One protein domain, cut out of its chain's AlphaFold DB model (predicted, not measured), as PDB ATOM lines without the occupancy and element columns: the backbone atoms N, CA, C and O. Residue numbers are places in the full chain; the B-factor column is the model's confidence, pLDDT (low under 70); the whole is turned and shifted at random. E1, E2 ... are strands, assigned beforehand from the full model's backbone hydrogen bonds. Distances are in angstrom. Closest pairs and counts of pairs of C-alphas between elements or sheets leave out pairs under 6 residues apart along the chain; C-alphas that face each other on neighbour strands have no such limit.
ATOM      1  N   TYR A  31      21.745 -21.855 134.991       85.31
ATOM      2  CA  TYR A  31      20.810 -22.078 136.083       85.31
ATOM      3  C   TYR A  31      21.012 -23.479 136.663       85.31
ATOM      4  O   TYR A  31      20.654 -24.479 136.044       85.31
ATOM      5  N   VAL A  32      21.635 -23.565 137.838       85.12
ATOM      6  CA  VAL A  32      21.920 -24.840 138.502       85.12
ATOM      7  C   VAL A  32      20.812 -25.151 139.492       85.12
ATOM      8  O   VAL A  32      20.628 -24.442 140.483       85.12
ATOM      9  N   THR A  33      20.088 -26.241 139.259       88.06
ATOM     10  CA  THR A  33      19.020 -26.690 140.163       88.06
ATOM     11  C   THR A  33      19.551 -27.660 141.206       88.06
ATOM     12  O   THR A  33      19.163 -27.588 142.375       88.06
ATOM     13  N   THR A  34      20.483 -28.524 140.800       90.69
ATOM     14  CA  THR A  34      20.916 -29.676 141.591       90.69
ATOM     15  C   THR A  34      22.435 -29.821 141.597       90.69
ATOM     16  O   THR A  34      23.081 -29.710 140.556       90.69
ATOM     17  N   VAL A  35      22.998 -30.143 142.764       89.81
ATOM     18  CA  VAL A  35      24.370 -30.658 142.904       89.81
ATOM     19  C   VAL A  35      24.282 -32.057 143.492       89.81
ATOM     20  O   VAL A  35      23.671 -32.244 144.538       89.81
ATOM     21  N   THR A  36      24.895 -33.043 142.852       92.94
ATOM     22  CA  THR A  36      24.995 -34.406 143.382       92.94
ATOM     23  C   THR A  36      26.452 -34.779 143.549       92.94
ATOM     24  O   THR A  36      27.244 -34.584 142.635       92.94
ATOM     25  N   ILE A  37      26.806 -35.359 144.691       91.75
ATOM     26  CA  ILE A  37      28.092 -36.022 144.881       91.75
ATOM     27  C   ILE A  37      27.882 -37.503 145.156       91.75
ATOM     28  O   ILE A  37      27.050 -37.880 145.978       91.75
ATOM     29  N   SER A  38      28.643 -38.332 144.454       94.12
ATOM     30  CA  SER A  38      28.601 -39.791 144.527       94.12
ATOM     31  C   SER A  38      29.985 -40.369 144.826       94.12
ATOM     32  O   SER A  38      31.000 -39.672 144.729       94.12
ATOM     33  N   GLY A  39      30.032 -41.651 145.196       92.19
ATOM     34  CA  GLY A  39      31.279 -42.346 145.522       92.19
ATOM     35  C   GLY A  39      31.858 -41.968 146.885       92.19
ATOM     36  O   GLY A  39      33.044 -42.179 147.129       92.19
ATOM     37  N   LEU A  40      31.053 -41.403 147.790       90.69
ATOM     38  CA  LEU A  40      31.501 -41.041 149.140       90.69
ATOM     39  C   LEU A  40      31.924 -42.275 149.966       90.69
ATOM     40  O   LEU A  40      32.739 -42.173 150.875       90.69
ATOM     41  N   ASP A  41      31.419 -43.456 149.630       91.88
ATOM     42  CA  ASP A  41      31.798 -44.758 150.196       91.88
ATOM     43  C   ASP A  41      33.151 -45.298 149.676       91.88
ATOM     44  O   ASP A  41      33.748 -46.223 150.260       91.88
ATOM     45  N   ASN A  42      33.682 -44.703 148.600       87.56
ATOM     46  CA  ASN A  42      35.008 -45.031 148.081       87.56
ATOM     47  C   ASN A  42      36.114 -44.534 149.015       87.56
ATOM     48  O   ASN A  42      37.146 -45.199 149.142       87.56
ATOM     49  N   TYR A  43      35.904 -43.402 149.692       85.50
ATOM     50  CA  TYR A  43      36.919 -42.787 150.538       85.50
ATOM     51  C   TYR A  43      37.072 -43.530 151.866       85.50
ATOM     52  O   TYR A  43      36.216 -43.488 152.743       85.50
ATOM     53  N   LYS A  44      38.195 -44.232 152.039       81.62
ATOM     54  CA  LYS A  44      38.393 -45.121 153.201       81.62
ATOM     55  C   LYS A  44      38.792 -44.408 154.488       81.62
ATOM     56  O   LYS A  44      38.683 -45.003 155.556       81.62
ATOM     57  N   ALA A  45      39.238 -43.156 154.410       80.19
ATOM     58  CA  ALA A  45      39.677 -42.415 155.591       80.19
ATOM     59  C   ALA A  45      38.527 -41.741 156.358       80.19
ATOM     60  O   ALA A  45      38.744 -41.280 157.477       80.19
ATOM     61  N   PHE A  46      37.314 -41.685 155.795       80.06
ATOM     62  CA  PHE A  46      36.152 -41.113 156.468       80.06
ATOM     63  C   PHE A  46      34.860 -41.809 156.031       80.06
ATOM     64  O   PHE A  46      34.630 -41.998 154.844       80.06
ATOM     65  N   ASN A  47      33.991 -42.154 156.986       86.44
ATOM     66  CA  ASN A  47      32.674 -42.713 156.678       86.44
ATOM     67  C   ASN A  47      31.612 -41.608 156.614       86.44
ATOM     68  O   ASN A  47      31.230 -41.040 157.644       86.44
ATOM     69  N   TYR A  48      31.124 -41.338 155.405       87.00
ATOM     70  CA  TYR A  48      30.090 -40.341 155.151       87.00
ATOM     71  C   TYR A  48      28.660 -40.876 155.280       87.00
ATOM     72  O   TYR A  48      27.749 -40.067 155.411       87.00
ATOM     73  N   GLU A  49      28.438 -42.191 155.265       91.56
ATOM     74  CA  GLU A  49      27.086 -42.760 155.240       91.56
ATOM     75  C   GLU A  49      26.243 -42.299 156.443       91.56
ATOM     76  O   GLU A  49      26.709 -42.294 157.587       91.56
ATOM     77  N   GLY A  50      25.003 -41.871 156.181       89.44
ATOM     78  CA  GLY A  50      24.081 -41.343 157.189       89.44
ATOM     79  C   GLY A  50      24.436 -39.950 157.725       89.44
ATOM     80  O   GLY A  50      23.699 -39.405 158.549       89.44
ATOM     81  N   ARG A  51      25.542 -39.335 157.281       85.81
ATOM     82  CA  ARG A  51      25.889 -37.956 157.652       85.81
ATOM     83  C   ARG A  51      25.037 -36.968 156.871       85.81
ATOM     84  O   ARG A  51      24.748 -37.164 155.696       85.81
ATOM     85  N   THR A  52      24.689 -35.860 157.515       86.94
ATOM     86  CA  THR A  52      24.160 -34.687 156.813       86.94
ATOM     87  C   THR A  52      25.325 -33.844 156.316       86.94
ATOM     88  O   THR A  52      26.143 -33.389 157.118       86.94
ATOM     89  N   LEU A  53      25.401 -33.636 155.007       84.81
ATOM     90  CA  LEU A  53      26.313 -32.694 154.374       84.81
ATOM     91  C   LEU A  53      25.613 -31.350 154.173       84.81
ATOM     92  O   LEU A  53      24.392 -31.292 154.024       84.81
ATOM     93  N   VAL A  54      26.394 -30.278 154.135       81.44
ATOM     94  CA  VAL A  54      25.969 -28.937 153.716       81.44
ATOM     95  C   VAL A  54      26.757 -28.511 152.497       81.44
ATOM     96  O   VAL A  54      27.935 -28.851 152.399       81.44
ATOM     97  N   ILE A  55      26.117 -27.760 151.604       80.44
ATOM     98  CA  ILE A  55      26.781 -27.067 150.503       80.44
ATOM     99  C   ILE A  55      26.733 -25.554 150.739       80.44
ATOM    100  O   ILE A  55      25.673 -24.982 150.988       80.44
ATOM    101  N   ASN A  56      27.898 -24.922 150.652       75.50
ATOM    102  CA  ASN A  56      28.115 -23.487 150.775       75.50
ATOM    103  C   ASN A  56      28.697 -22.963 149.465       75.50
ATOM    104  O   ASN A  56      29.592 -23.581 148.907       75.50
ATOM    105  N   GLY A  57      28.230 -21.819 148.993       69.94
ATOM    106  CA  GLY A  57      28.692 -21.183 147.761       69.94
ATOM    107  C   GLY A  57      28.064 -19.795 147.637       69.94
ATOM    108  O   GLY A  57      27.204 -19.456 148.456       69.94
ATOM    109  N   PRO A  58      28.461 -18.979 146.648       60.47
ATOM    110  CA  PRO A  58      27.873 -17.670 146.395       60.47
ATOM    111  C   PRO A  58      26.507 -17.831 145.710       60.47
ATOM    112  O   PRO A  58      26.272 -17.363 144.598       60.47
ATOM    113  N   PHE A  59      25.589 -18.539 146.366       58.38
ATOM    114  CA  PHE A  59      24.210 -18.653 145.922       58.38
ATOM    115  C   PHE A  59      23.587 -17.249 146.007       58.38
ATOM    116  O   PHE A  59      23.519 -16.661 147.084       58.38
ATOM    117  N   ASN A  60      23.151 -16.696 144.873       46.78
ATOM    118  CA  ASN A  60      22.475 -15.391 144.763       46.78
ATOM    119  C   ASN A  60      23.332 -14.120 144.950       46.78
ATOM    120  O   ASN A  60      22.829 -13.110 145.443       46.78
ATOM    121  N   GLY A  61      24.599 -14.116 144.523       40.59
ATOM    122  CA  GLY A  61      25.383 -12.871 144.405       40.59
ATOM    123  C   GLY A  61      25.888 -12.288 145.730       40.59
ATOM    124  O   GLY A  61      26.427 -11.182 145.760       40.59
ATOM    125  N   TRP A  62      25.756 -13.035 146.827       35.88
ATOM    126  CA  TRP A  62      26.452 -12.734 148.069       35.88
ATOM    127  C   TRP A  62      27.806 -13.423 148.031       35.88
ATOM    128  O   TRP A  62      27.919 -14.647 148.092       35.88
ATOM    129  N   SER A  63      28.846 -12.605 147.901       37.50
ATOM    130  CA  SER A  63      30.208 -13.042 148.142       37.50
ATOM    131  C   SER A  63      30.271 -13.554 149.582       37.50
ATOM    132  O   SER A  63      30.013 -12.809 150.523       37.50
ATOM    133  N   VAL A  64      30.627 -14.828 149.715       43.00
ATOM    134  CA  VAL A  64      31.243 -15.438 150.891       43.00
ATOM    135  C   VAL A  64      30.461 -15.441 152.230       43.00
ATOM    136  O   VAL A  64      30.281 -14.436 152.908       43.00
ATOM    137  N   TRP A  65      30.138 -16.659 152.685       49.94
ATOM    138  CA  TRP A  65      30.047 -17.042 154.108       49.94
ATOM    139  C   TRP A  65      28.932 -16.426 154.983       49.94
ATOM    140  O   TRP A  65      29.145 -16.277 156.187       49.94
ATOM    141  N   THR A  66      27.749 -16.083 154.450       37.66
ATOM    142  CA  THR A  66      26.647 -15.539 155.280       37.66
ATOM    143  C   THR A  66      25.326 -16.330 155.215       37.66
ATOM    144  O   THR A  66      24.435 -16.072 154.414       37.66
ATOM    145  N   THR A  67      25.214 -17.322 156.105       45.00
ATOM    146  CA  THR A  67      24.167 -17.561 157.127       45.00
ATOM    147  C   THR A  67      22.686 -17.690 156.770       45.00
ATOM    148  O   THR A  67      21.885 -17.915 157.682       45.00
ATOM    149  N   ALA A  68      22.272 -17.666 155.505       42.44
ATOM    150  CA  ALA A  68      20.865 -17.880 155.155       42.44
ATOM    151  C   ALA A  68      20.666 -19.091 154.228       42.44
ATOM    152  O   ALA A  68      20.691 -18.976 153.010       42.44
ATOM    153  N   ALA A  69      20.394 -20.242 154.854       52.50
ATOM    154  CA  ALA A  69      19.905 -21.483 154.244       52.50
ATOM    155  C   ALA A  69      20.860 -22.177 153.258       52.50
ATOM    156  O   ALA A  69      20.539 -22.388 152.093       52.50
ATOM    157  N   CYS A  70      22.005 -22.630 153.763       66.00
ATOM    158  CA  CYS A  70      22.866 -23.562 153.041       66.00
ATOM    159  C   CYS A  70      22.119 -24.890 152.830       66.00
ATOM    160  O   CYS A  70      21.738 -25.525 153.828       66.00
ATOM    161  N   PRO A  71      21.882 -25.329 151.579       80.62
ATOM    162  CA  PRO A  71      21.195 -26.586 151.335       80.62
ATOM    163  C   PRO A  71      21.945 -27.749 151.975       80.62
ATOM    164  O   PRO A  71      23.176 -27.777 152.041       80.62
ATOM    165  N   SER A  72      21.191 -28.723 152.469       85.06
ATOM    166  CA  SER A  72      21.746 -29.898 153.126       85.06
ATOM    167  C   SER A  72      21.175 -31.172 152.543       85.06
ATOM    168  O   SER A  72      20.011 -31.206 152.151       85.06
ATOM    169  N   ALA A  73      21.979 -32.227 152.555       89.81
ATOM    170  CA  ALA A  73      21.601 -33.535 152.053       89.81
ATOM    171  C   ALA A  73      22.144 -34.624 152.975       89.81
ATOM    172  O   ALA A  73      23.280 -34.540 153.443       89.81
ATOM    173  N   VAL A  74      21.340 -35.651 153.242       92.12
ATOM    174  CA  VAL A  74      21.809 -36.847 153.949       92.12
ATOM    175  C   VAL A  74      22.477 -37.773 152.942       92.12
ATOM    176  O   VAL A  74      21.940 -38.005 151.861       92.12
ATOM    177  N   VAL A  75      23.641 -38.302 153.305       92.75
ATOM    178  CA  VAL A  75      24.333 -39.315 152.511       92.75
ATOM    179  C   VAL A  75      23.602 -40.641 152.658       92.75
ATOM    180  O   VAL A  75      23.437 -41.137 153.774       92.75
ATOM    181  N   SER A  76      23.198 -41.211 151.529       96.25
ATOM    182  CA  SER A  76      22.563 -42.521 151.448       96.25
ATOM    183  C   SER A  76      23.148 -43.291 150.272       96.25
ATOM    184  O   SER A  76      23.124 -42.806 149.139       96.25
ATOM    185  N   GLY A  77      23.667 -44.491 150.527       95.62
ATOM    186  CA  GLY A  77      24.306 -45.313 149.495       95.62
ATOM    187  C   GLY A  77      25.498 -44.606 148.842       95.62
ATOM    188  O   GLY A  77      25.625 -44.618 147.618       95.62
ATOM    189  N   GLY A  78      26.311 -43.906 149.641       93.69
ATOM    190  CA  GLY A  78      27.484 -43.176 149.147       93.69
ATOM    191  C   GLY A  78      27.170 -41.944 148.286       93.69
ATOM    192  O   GLY A  78      28.078 -41.403 147.652       93.69
ATOM    193  N   THR A  79      25.911 -41.493 148.253       95.75
ATOM    194  CA  THR A  79      25.461 -40.353 147.441       95.75
ATOM    195  C   THR A  79      24.758 -39.302 148.294       95.75
ATOM    196  O   THR A  79      24.000 -39.639 149.202       95.75
ATOM    197  N   ALA A  80      24.985 -38.025 147.986       93.25
ATOM    198  CA  ALA A  80      24.245 -36.893 148.535       93.25
ATOM    199  C   ALA A  80      23.817 -35.940 147.412       93.25
ATOM    200  O   ALA A  80      24.632 -35.566 146.567       93.25
ATOM    201  N   THR A  81      22.550 -35.524 147.432       95.12
ATOM    202  CA  THR A  81      21.954 -34.642 146.419       95.12
ATOM    203  C   THR A  81      21.379 -33.391 147.073       95.12
ATOM    204  O   THR A  81      20.486 -33.473 147.914       95.12
ATOM    205  N   PHE A  82      21.889 -32.235 146.664       90.38
ATOM    206  CA  PHE A  82      21.496 -30.909 147.124       90.38
ATOM    207  C   PHE A  82      20.619 -30.222 146.079       90.38
ATOM    208  O   PHE A  82      20.929 -30.247 144.889       90.38
ATOM    209  N   THR A  83      19.583 -29.525 146.537       90.00
ATOM    210  CA  THR A  83      18.779 -28.620 145.705       90.00
ATOM    211  C   THR A  83      19.202 -27.182 145.990       90.00
ATOM    212  O   THR A  83      19.093 -26.735 147.130       90.00
ATOM    213  N   ILE A  84      19.701 -26.474 144.973       81.38
ATOM    214  CA  ILE A  84      20.304 -25.133 145.109       81.38
ATOM    215  C   ILE A  84      19.575 -24.039 144.317       81.38
ATOM    216  O   ILE A  84      19.537 -22.915 144.801       81.38
ATOM    217  N   ASN A  85      18.956 -24.350 143.168       84.75
ATOM    218  CA  ASN A  85      18.151 -23.411 142.356       84.75
ATOM    219  C   ASN A  85      18.768 -22.002 142.226       84.75
ATOM    220  O   ASN A  85      18.173 -21.007 142.638       84.75
ATOM    221  N   THR A  86      19.977 -21.924 141.670       80.25
ATOM    222  CA  THR A  86      20.779 -20.694 141.605       80.25
ATOM    223  C   THR A  86      21.135 -20.336 140.169       80.25
ATOM    224  O   THR A  86      21.446 -21.207 139.358       80.25
ATOM    225  N   LEU A  87      21.144 -19.041 139.857       80.44
ATOM    226  CA  LEU A  87      21.672 -18.539 138.592       80.44
ATOM    227  C   LEU A  87      23.141 -18.150 138.767       80.44
ATOM    228  O   LEU A  87      23.463 -17.330 139.622       80.44
ATOM    229  N   ILE A  88      24.021 -18.742 137.963       78.19
ATOM    230  CA  ILE A  88      25.459 -18.472 137.969       78.19
ATOM    231  C   ILE A  88      25.810 -17.634 136.747       78.19
ATOM    232  O   ILE A  88      25.694 -18.099 135.610       78.19
ATOM    233  N   SER A  89      26.234 -16.400 136.999       76.56
ATOM    234  CA  SER A  89      26.678 -15.436 135.987       76.56
ATOM    235  C   SER A  89      28.195 -15.270 135.936       76.56
ATOM    236  O   SER A  89      28.685 -14.566 135.060       76.56
ATOM    237  N   ASP A  90      28.929 -15.881 136.867       76.38
ATOM    238  CA  ASP A  90      30.390 -15.864 136.882       76.38
ATOM    239  C   ASP A  90      30.962 -16.938 135.942       76.38
ATOM    240  O   ASP A  90      30.293 -17.949 135.691       76.38
ATOM    241  N   PRO A  91      32.196 -16.760 135.426       73.94
ATOM    242  CA  PRO A  91      32.864 -17.759 134.587       73.94
ATOM    243  C   PRO A  91      33.033 -19.127 135.241       73.94
ATOM    244  O   PRO A  91      33.074 -20.138 134.541       73.94
ATOM    245  N   GLU A  92      33.100 -19.155 136.568       75.00
ATOM    246  CA  GLU A  92      33.248 -20.363 137.366       75.00
ATOM    247  C   GLU A  92      32.206 -20.368 138.487       75.00
ATOM    248  O   GLU A  92      31.852 -19.333 139.051       75.00
ATOM    249  N   PHE A  93      31.732 -21.559 138.825       75.25
ATOM    250  CA  PHE A  93      30.888 -21.825 139.973       75.25
ATOM    251  C   PHE A  93      31.744 -22.387 141.109       75.25
ATOM    252  O   PHE A  93      32.331 -23.461 140.965       75.25
ATOM    253  N   GLU A  94      31.808 -21.667 142.229       76.38
ATOM    254  CA  GLU A  94      32.586 -22.070 143.402       76.38
ATOM    255  C   GLU A  94      31.693 -22.550 144.539       76.38
ATOM    256  O   GLU A  94      30.721 -21.890 144.903       76.38
ATOM    257  N   TYR A  95      32.039 -23.674 145.155       76.25
ATOM    258  CA  TYR A  95      31.345 -24.136 146.351       76.25
ATOM    259  C   TYR A  95      32.225 -25.030 147.215       76.25
ATOM    260  O   TYR A  95      33.278 -25.519 146.811       76.25
ATOM    261  N   LEU A  96      31.725 -25.249 148.422       77.44
ATOM    262  CA  LEU A  96      32.283 -26.070 149.470       77.44
ATOM    263  C   LEU A  96      31.207 -27.019 149.990       77.44
ATOM    264  O   LEU A  96      30.093 -26.601 150.286       77.44
ATOM    265  N   ILE A  97      31.556 -28.291 150.152       80.75
ATOM    266  CA  ILE A  97      30.709 -29.314 150.759       80.75
ATOM    267  C   ILE A  97      31.426 -29.852 151.990       80.75
ATOM    268  O   ILE A  97      32.602 -30.217 151.910       80.75
ATOM    269  N   ALA A  98      30.719 -29.913 153.116       79.69
ATOM    270  CA  ALA A  98      31.261 -30.404 154.379       79.69
ATOM    271  C   ALA A  98      30.209 -31.172 155.201       79.69
ATOM    272  O   ALA A  98      29.018 -30.855 155.127       79.69
ATOM    273  N   PRO A  99      30.609 -32.160 156.021       79.19
ATOM    274  CA  PRO A  99      29.717 -32.783 156.995       79.19
ATOM    275  C   PRO A  99      29.330 -31.820 158.126       79.19
ATOM    276  O   PRO A  99      30.176 -31.107 158.673       79.19
ATOM    277  N   ARG A 100      28.069 -31.856 158.566       74.75
ATOM    278  CA  ARG A 100      27.653 -31.200 159.815       74.75
ATOM    279  C   ARG A 100      28.253 -31.910 161.039       74.75
ATOM    280  O   ARG A 100      28.314 -33.139 161.082       74.75
ATOM    281  N   VAL A 101      28.647 -31.136 162.054       70.38
ATOM    282  CA  VAL A 101      29.044 -31.615 163.395       70.38
ATOM    283  C   VAL A 101      27.855 -32.266 164.091       70.38
ATOM    284  O   VAL A 101      28.008 -33.307 164.724       70.38
ATOM    285  N   SER A 102      26.669 -31.670 163.956       67.75
ATOM    286  CA  SER A 102      25.415 -32.202 164.481       67.75
ATOM    287  C   SER A 102      24.282 -31.950 163.480       67.75
ATOM    288  O   SER A 102      24.234 -30.871 162.880       67.75
ATOM    289  N   PRO A 103      23.374 -32.922 163.275       59.06
ATOM    290  CA  PRO A 103      22.215 -32.743 162.401       59.06
ATOM    291  C   PRO A 103      21.272 -31.628 162.892       59.06
ATOM    292  O   PRO A 103      20.650 -30.965 162.065       59.06
ATOM    293  N   ASP A 104      21.242 -31.360 164.206       56.75
ATOM    294  CA  ASP A 104      20.211 -30.534 164.858       56.75
ATOM    295  C   ASP A 104      20.653 -29.103 165.211       56.75
ATOM    296  O   ASP A 104      19.847 -28.278 165.643       56.75
ATOM    297  N   THR A 105      21.931 -28.766 165.041       55.34
ATOM    298  CA  THR A 105      22.407 -27.391 165.239       55.34
ATOM    299  C   THR A 105      22.141 -26.567 163.985       55.34
ATOM    300  O   THR A 105      22.738 -26.807 162.933       55.34
ATOM    301  N   GLY A 106      21.234 -25.595 164.089       47.91
ATOM    302  CA  GLY A 106      21.066 -24.555 163.077       47.91
ATOM    303  C   GLY A 106      22.285 -23.626 163.026       47.91
ATOM    304  O   GLY A 106      22.839 -23.275 164.066       47.91
ATOM    305  N   GLY A 107      22.678 -23.219 161.818       50.19
ATOM    306  CA  GLY A 107      23.752 -22.253 161.572       50.19
ATOM    307  C   GLY A 107      25.048 -22.855 161.020       50.19
ATOM    308  O   GLY A 107      25.392 -24.010 161.268       50.19
ATOM    309  N   ASP A 108      25.780 -22.029 160.276       50.50
ATOM    310  CA  ASP A 108      26.952 -22.393 159.462       50.50
ATOM    311  C   ASP A 108      28.162 -22.886 160.276       50.50
ATOM    312  O   ASP A 108      29.091 -23.475 159.730       50.50
ATOM    313  N   TYR A 109      28.162 -22.674 161.595       50.84
ATOM    314  CA  TYR A 109      29.321 -22.912 162.462       50.84
ATOM    315  C   TYR A 109      29.439 -24.344 162.991       50.84
ATOM    316  O   TYR A 109      30.459 -24.696 163.581       50.84
ATOM    317  N   ALA A 110      28.424 -25.182 162.782       55.94
ATOM    318  CA  ALA A 110      28.427 -26.567 163.229       55.94
ATOM    319  C   ALA A 110      28.723 -27.529 162.070       55.94
ATOM    320  O   ALA A 110      27.985 -28.490 161.854       55.94
ATOM    321  N   CYS A 111      29.805 -27.297 161.328       63.47
ATOM    322  CA  CYS A 111      30.364 -28.270 160.385       63.47
ATOM    323  C   CYS A 111      31.772 -28.708 160.807       63.47
ATOM    324  O   CYS A 111      32.547 -27.947 161.387       63.47
ATOM    325  N   VAL A 112      32.056 -29.998 160.608       60.69
ATOM    326  CA  VAL A 112      33.425 -30.487 160.705       60.69
ATOM    327  C   VAL A 112      34.057 -29.957 159.432       60.69
ATOM    328  O   VAL A 112      33.821 -30.517 158.364       60.69
ATOM    329  N   TRP A 113      34.759 -28.827 159.528       54.28
ATOM    330  CA  TRP A 113      35.518 -28.246 158.421       54.28
ATOM    331  C   TRP A 113      36.712 -29.163 158.091       54.28
ATOM    332  O   TRP A 113      37.868 -28.824 158.314       54.28
ATOM    333  N   ASP A 114      36.415 -30.379 157.630       50.44
ATOM    334  CA  ASP A 114      37.338 -31.296 156.979       50.44
ATOM    335  C   ASP A 114      37.116 -31.103 155.477       50.44
ATOM    336  O   ASP A 114      36.195 -31.649 154.864       50.44
ATOM    337  N   TYR A 115      37.906 -30.182 154.935       54.03
ATOM    338  CA  TYR A 115      37.916 -29.648 153.576       54.03
ATOM    339  C   TYR A 115      38.199 -30.719 152.502       54.03
ATOM    340  O   TYR A 115      39.207 -30.644 151.812       54.03
ATOM    341  N   LYS A 116      37.383 -31.769 152.372       54.94
ATOM    342  CA  LYS A 116      37.702 -32.894 151.464       54.94
ATOM    343  C   LYS A 116      36.654 -33.197 150.408       54.94
ATOM    344  O   LYS A 116      36.967 -33.866 149.436       54.94
ATOM    345  N   ILE A 117      35.419 -32.729 150.587       62.16
ATOM    346  CA  ILE A 117      34.319 -33.041 149.663       62.16
ATOM    347  C   ILE A 117      34.074 -31.894 148.668       62.16
ATOM    348  O   ILE A 117      33.755 -32.149 147.513       62.16
ATOM    349  N   GLY A 118      34.241 -30.635 149.093       50.25
ATOM    350  CA  GLY A 118      34.133 -29.455 148.218       50.25
ATOM    351  C   GLY A 118      35.355 -28.546 148.244       50.25
ATOM    352  O   GLY A 118      35.245 -27.358 147.981       50.25
ATOM    353  N   VAL A 119      36.513 -29.098 148.584       51.41
ATOM    354  CA  VAL A 119      37.803 -28.438 148.408       51.41
ATOM    355  C   VAL A 119      38.648 -29.384 147.574       51.41
ATOM    356  O   VAL A 119      38.658 -30.591 147.819       51.41
ATOM    357  N   SER A 120      39.320 -28.849 146.562       42.78
ATOM    358  CA  SER A 120      40.410 -29.541 145.886       42.78
ATOM    359  C   SER A 120      41.384 -30.111 146.925       42.78
ATOM    360  O   SER A 120      41.563 -29.546 148.007       42.78
ATOM    361  N   VAL A 121      42.024 -31.241 146.624       37.50
ATOM    362  CA  VAL A 121      43.068 -31.830 147.479       37.50
ATOM    363  C   VAL A 121      44.286 -30.894 147.467       37.50
ATOM    364  O   VAL A 121      45.222 -31.173 146.738       37.50
ATOM    365  N   ASN A 122      44.204 -29.744 148.154       41.19
ATOM    366  CA  ASN A 122      45.215 -28.691 148.369       41.19
ATOM    367  C   ASN A 122      44.682 -27.471 149.160       41.19
ATOM    368  O   ASN A 122      45.497 -26.654 149.583       41.19
ATOM    369  N   GLY A 123      43.370 -27.338 149.402       50.00
ATOM    370  CA  GLY A 123      42.832 -26.263 150.257       50.00
ATOM    371  C   GLY A 123      41.939 -25.222 149.569       50.00
ATOM    372  O   GLY A 123      41.341 -24.417 150.277       50.00
ATOM    373  N   ASP A 124      41.771 -25.278 148.241       63.25
ATOM    374  CA  ASP A 124      40.902 -24.352 147.490       63.25
ATOM    375  C   ASP A 124      39.508 -24.927 147.204       63.25
ATOM    376  O   ASP A 124      39.389 -26.125 146.943       63.25
ATOM    377  N   ASN A 125      38.471 -24.080 147.182       68.75
ATOM    378  CA  ASN A 125      37.091 -24.454 146.827       68.75
ATOM    379  C   ASN A 125      37.013 -25.237 145.506       68.75
ATOM    380  O   ASN A 125      37.799 -25.015 144.581       68.75
ATOM    381  N   ALA A 126      36.021 -26.124 145.389       74.75
ATOM    382  CA  ALA A 126      35.702 -26.733 144.106       74.75
ATOM    383  C   ALA A 126      35.243 -25.645 143.127       74.75
ATOM    384  O   ALA A 126      34.307 -24.903 143.422       74.75
ATOM    385  N   LYS A 127      35.906 -25.576 141.971       76.88
ATOM    386  CA  LYS A 127      35.561 -24.709 140.842       76.88
ATOM    387  C   LYS A 127      34.985 -25.565 139.725       76.88
ATOM    388  O   LYS A 127      35.548 -26.606 139.387       76.88
ATOM    389  N   VAL A 128      33.864 -25.134 139.165       80.19
ATOM    390  CA  VAL A 128      33.219 -25.783 138.022       80.19
ATOM    391  C   VAL A 128      32.974 -24.740 136.946       80.19
ATOM    392  O   VAL A 128      32.315 -23.738 137.211       80.19
ATOM    393  N   ASP A 129      33.481 -24.982 135.741       82.00
ATOM    394  CA  ASP A 129      33.309 -24.062 134.617       82.00
ATOM    395  C   ASP A 129      31.829 -23.815 134.321       82.00
ATOM    396  O   ASP A 129      31.002 -24.735 134.283       82.00
ATOM    397  N   ASN A 130      31.492 -22.556 134.061       79.69
ATOM    398  CA  ASN A 130      30.165 -22.198 133.607       79.69
ATOM    399  C   ASN A 130      29.977 -22.644 132.151       79.69
ATOM    400  O   ASN A 130      30.644 -22.158 131.239       79.69
ATOM    401  N   ALA A 131      29.034 -23.558 131.916       79.00
ATOM    402  CA  ALA A 131      28.726 -24.048 130.573       79.00
ATOM    403  C   ALA A 131      27.958 -23.027 129.699       79.00
ATOM    404  O   ALA A 131      27.690 -23.311 128.532       79.00
ATOM    405  N   TRP A 132      27.586 -21.864 130.255       75.62
ATOM    406  CA  TRP A 132      26.950 -20.725 129.580       75.62
ATOM    407  C   TRP A 132      25.764 -21.093 128.681       75.62
ATOM    408  O   TRP A 132      25.660 -20.664 127.534       75.62
ATOM    409  N   THR A 133      24.839 -21.892 129.208       71.00
ATOM    410  CA  THR A 133      23.691 -22.407 128.445       71.00
ATOM    411  C   THR A 133      22.448 -21.512 128.481       71.00
ATOM    412  O   THR A 133      21.408 -21.881 127.932       71.00
ATOM    413  N   GLY A 134      22.535 -20.355 129.136       68.62
ATOM    414  CA  GLY A 134      21.454 -19.390 129.311       68.62
ATOM    415  C   GLY A 134      20.611 -19.627 130.579       68.62
ATOM    416  O   GLY A 134      20.541 -20.751 131.084       68.62
ATOM    417  N   PRO A 135      19.929 -18.581 131.088       67.69
ATOM    418  CA  PRO A 135      19.261 -18.572 132.398       67.69
ATOM    419  C   PRO A 135      17.991 -19.438 132.527       67.69
ATOM    420  O   PRO A 135      17.389 -19.457 133.594       67.69
ATOM    421  N   GLY A 136      17.562 -20.142 131.474       70.25
ATOM    422  CA  GLY A 136      16.334 -20.956 131.470       70.25
ATOM    423  C   GLY A 136      16.549 -22.458 131.282       70.25
ATOM    424  O   GLY A 136      15.572 -23.194 131.162       70.25
ATOM    425  N   THR A 137      17.804 -22.909 131.206       82.75
ATOM    426  CA  THR A 137      18.132 -24.333 131.071       82.75
ATOM    427  C   THR A 137      18.609 -24.860 132.412       82.75
ATOM    428  O   THR A 137      19.677 -24.460 132.874       82.75
ATOM    429  N   ASP A 138      17.839 -25.773 132.999       88.06
ATOM    430  CA  ASP A 138      18.217 -26.453 134.232       88.06
ATOM    431  C   ASP A 138      19.501 -27.254 134.029       88.06
ATOM    432  O   ASP A 138      19.625 -28.035 133.079       88.06
ATOM    433  N   LYS A 139      20.439 -27.073 134.958       87.31
ATOM    434  CA  LYS A 139      21.694 -27.812 135.018       87.31
ATOM    435  C   LYS A 139      21.832 -28.604 136.298       87.31
ATOM    436  O   LYS A 139      21.467 -28.146 137.386       87.31
ATOM    437  N   THR A 140      22.421 -29.784 136.139       90.31
ATOM    438  CA  THR A 140      22.887 -30.612 137.247       90.31
ATOM    439  C   THR A 140      24.407 -30.603 137.273       90.31
ATOM    440  O   THR A 140      25.063 -30.803 136.252       90.31
ATOM    441  N   VAL A 141      24.974 -30.369 138.453       89.75
ATOM    442  CA  VAL A 141      26.410 -30.515 138.700       89.75
ATOM    443  C   VAL A 141      26.639 -31.844 139.406       89.75
ATOM    444  O   VAL A 141      26.078 -32.089 140.474       89.75
ATOM    445  N   THR A 142      27.482 -32.695 138.831       91.69
ATOM    446  CA  THR A 142      27.782 -34.024 139.371       91.69
ATOM    447  C   THR A 142      29.248 -34.120 139.764       91.69
ATOM    448  O   THR A 142      30.136 -33.885 138.946       91.69
ATOM    449  N   GLY A 143      29.491 -34.489 141.018       90.75
ATOM    450  CA  GLY A 143      30.790 -34.812 141.590       90.75
ATOM    451  C   GLY A 143      30.942 -36.310 141.790       90.75
ATOM    452  O   GLY A 143      30.029 -36.982 142.277       90.75
ATOM    453  N   THR A 144      32.104 -36.846 141.439       91.62
ATOM    454  CA  THR A 144      32.448 -38.250 141.694       91.62
ATOM    455  C   THR A 144      33.716 -38.319 142.524       91.62
ATOM    456  O   THR A 144      34.772 -37.881 142.066       91.62
ATOM    457  N   MET A 145      33.606 -38.863 143.736       89.19
ATOM    458  CA  MET A 145      34.731 -39.046 144.645       89.19
ATOM    459  C   MET A 145      35.473 -40.355 144.349       89.19
ATOM    460  O   MET A 145      34.895 -41.448 144.333       89.19
ATOM    461  N   ALA A 146      36.779 -40.233 144.136       87.81
ATOM    462  CA  ALA A 146      37.707 -41.345 144.025       87.81
ATOM    463  C   ALA A 146      38.164 -41.834 145.413       87.81
ATOM    464  O   ALA A 146      37.950 -41.192 146.441       87.81
ATOM    465  N   ALA A 147      38.811 -43.002 145.454       85.69
ATOM    466  CA  ALA A 147      39.239 -43.629 146.708       85.69
ATOM    467  C   ALA A 147      40.295 -42.817 147.487       85.69
ATOM    468  O   ALA A 147      40.408 -42.964 148.705       85.69
ATOM    469  N   ASP A 148      41.052 -41.963 146.797       82.62
ATOM    470  CA  ASP A 148      42.027 -41.034 147.378       82.62
ATOM    471  C   ASP A 148      41.381 -39.751 147.941       82.62
ATOM    472  O   ASP A 148      42.056 -38.962 148.601       82.62
ATOM    473  N   GLY A 149      40.070 -39.575 147.743       78.81
ATOM    474  CA  GLY A 149      39.302 -38.406 148.166       78.81
ATOM    475  C   GLY A 149      39.229 -37.298 147.116       78.81
ATOM    476  O   GLY A 149      38.523 -36.319 147.337       78.81
ATOM    477  N   THR A 150      39.903 -37.441 145.971       82.56
ATOM    478  CA  THR A 150      39.796 -36.489 144.861       82.56
ATOM    479  C   THR A 150      38.386 -36.526 144.279       82.56
ATOM    480  O   THR A 150      37.830 -37.605 144.066       82.56
ATOM    481  N   VAL A 151      37.811 -35.357 143.986       84.88
ATOM    482  CA  VAL A 151      36.487 -35.248 143.362       84.88
ATOM    483  C   VAL A 151      36.603 -34.640 141.971       84.88
ATOM    484  O   VAL A 151      37.145 -33.547 141.807       84.88
ATOM    485  N   THR A 152      36.051 -35.333 140.979       87.81
ATOM    486  CA  THR A 152      35.910 -34.822 139.610       87.81
ATOM    487  C   THR A 152      34.499 -34.292 139.405       87.81
ATOM    488  O   THR A 152      33.536 -35.001 139.699       87.81
ATOM    489  N   TRP A 153      34.386 -33.079 138.862       86.94
ATOM    490  CA  TRP A 153      33.118 -32.380 138.669       86.94
ATOM    491  C   TRP A 153      32.746 -32.235 137.196       86.94
ATOM    492  O   TRP A 153      33.612 -32.058 136.339       86.94
ATOM    493  N   LYS A 154      31.446 -32.296 136.905       88.19
ATOM    494  CA  LYS A 154      30.882 -32.145 135.561       88.19
ATOM    495  C   LYS A 154      29.548 -31.398 135.611       88.19
ATOM    496  O   LYS A 154      28.783 -31.581 136.554       88.19
ATOM    497  N   VAL A 155      29.272 -30.613 134.572       87.81
ATOM    498  CA  VAL A 155      27.967 -29.986 134.309       87.81
ATOM    499  C   VAL A 155      27.209 -30.788 133.249       87.81
ATOM    500  O   VAL A 155      27.793 -31.173 132.230       87.81
ATOM    501  N   GLU A 156      25.916 -31.015 133.474       85.12
ATOM    502  CA  GLU A 156      24.986 -31.690 132.553       85.12
ATOM    503  C   GLU A 156      23.764 -30.818 132.267       85.12
ATOM    504  O   GLU A 156      23.129 -30.340 133.235       85.12
TER     505      GLU A 156
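Overview. This is residues 31 to 156 of the 156 residues of an uncharacterized protein of Treponema caldarium (UniProt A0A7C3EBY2). Two curled four-stranded sheets meet edge to edge as a small barrel, loosely closed where E3 comes near E4 and E6 comes near E8. Long loops, residues 39 to 51, 57 to 71 and 100 to 125, make up much of the rest. The printed part has 126 residues, with eight named strands, E1 to E8 in chain order, and no named helix; the class is all strand, though these hold 54 residues, under half. The sheets run E4 E1 E7 E8, mixed, and E3 E2 E5 E6, antiparallel. The whole is compact, with a radius of gyration of the C-alphas of 13.8 A and spans of 38 by 30 by 26 A.

Arrangement. In the first sheet E1, residues 31 to 38, is parallel to E7, residues 134 to 145, at 12 degrees, with N 36 and O 141 2.8 A apart. E4, residues 80 to 88, is antiparallel to E1, with N 82 and O 35 2.8 A apart. E8, residues 151 to 155, forms a hairpin with E7, with N 142 and O 154 2.8 A apart. In the second sheet E2, residues 52 to 56, is antiparallel to E5, residues 92 to 99, with N 56 and O 96 2.8 A apart. E3, residues 72 to 74, forms a hairpin with E2, with N 53 and O 73 2.8 A apart. E6, residues 126 to 129, forms a hairpin with E5, with N 93 and O 128 2.8 A apart. Between the sheets, the closest C-alphas of E3 and E4 are those of Ala 73 and Ala 80, 5.5 A apart, and those of E6 and E8 are Val 128 and Trp 153, 6.6 A apart. E1 and E5 are apart.

Along the chain. E1 begins at C-alpha 31 (20.810, -22.078, 136.083), and E8 ends at C-alpha 155 (27.967, -29.986, 134.309). E7 measures 28.2 A and bends by 83 degrees at residue 137; E4 measures 21.3 A and bends by 68 degrees at residue 85. E5 measures 23.5 A and E1 21.1 A.

Size, cuts and confidence. The C-alphas farthest apart, those of Ala 45 and Gly 136, are 39.8 A apart. The printed part has no cut. The links E1 to E2, E2 to E3 and E5 to E6 are long. The mean pLDDT of the printed part is 74.6, and it is under 70 at residues 57 to 70, 102 to 125 and 134 to 135.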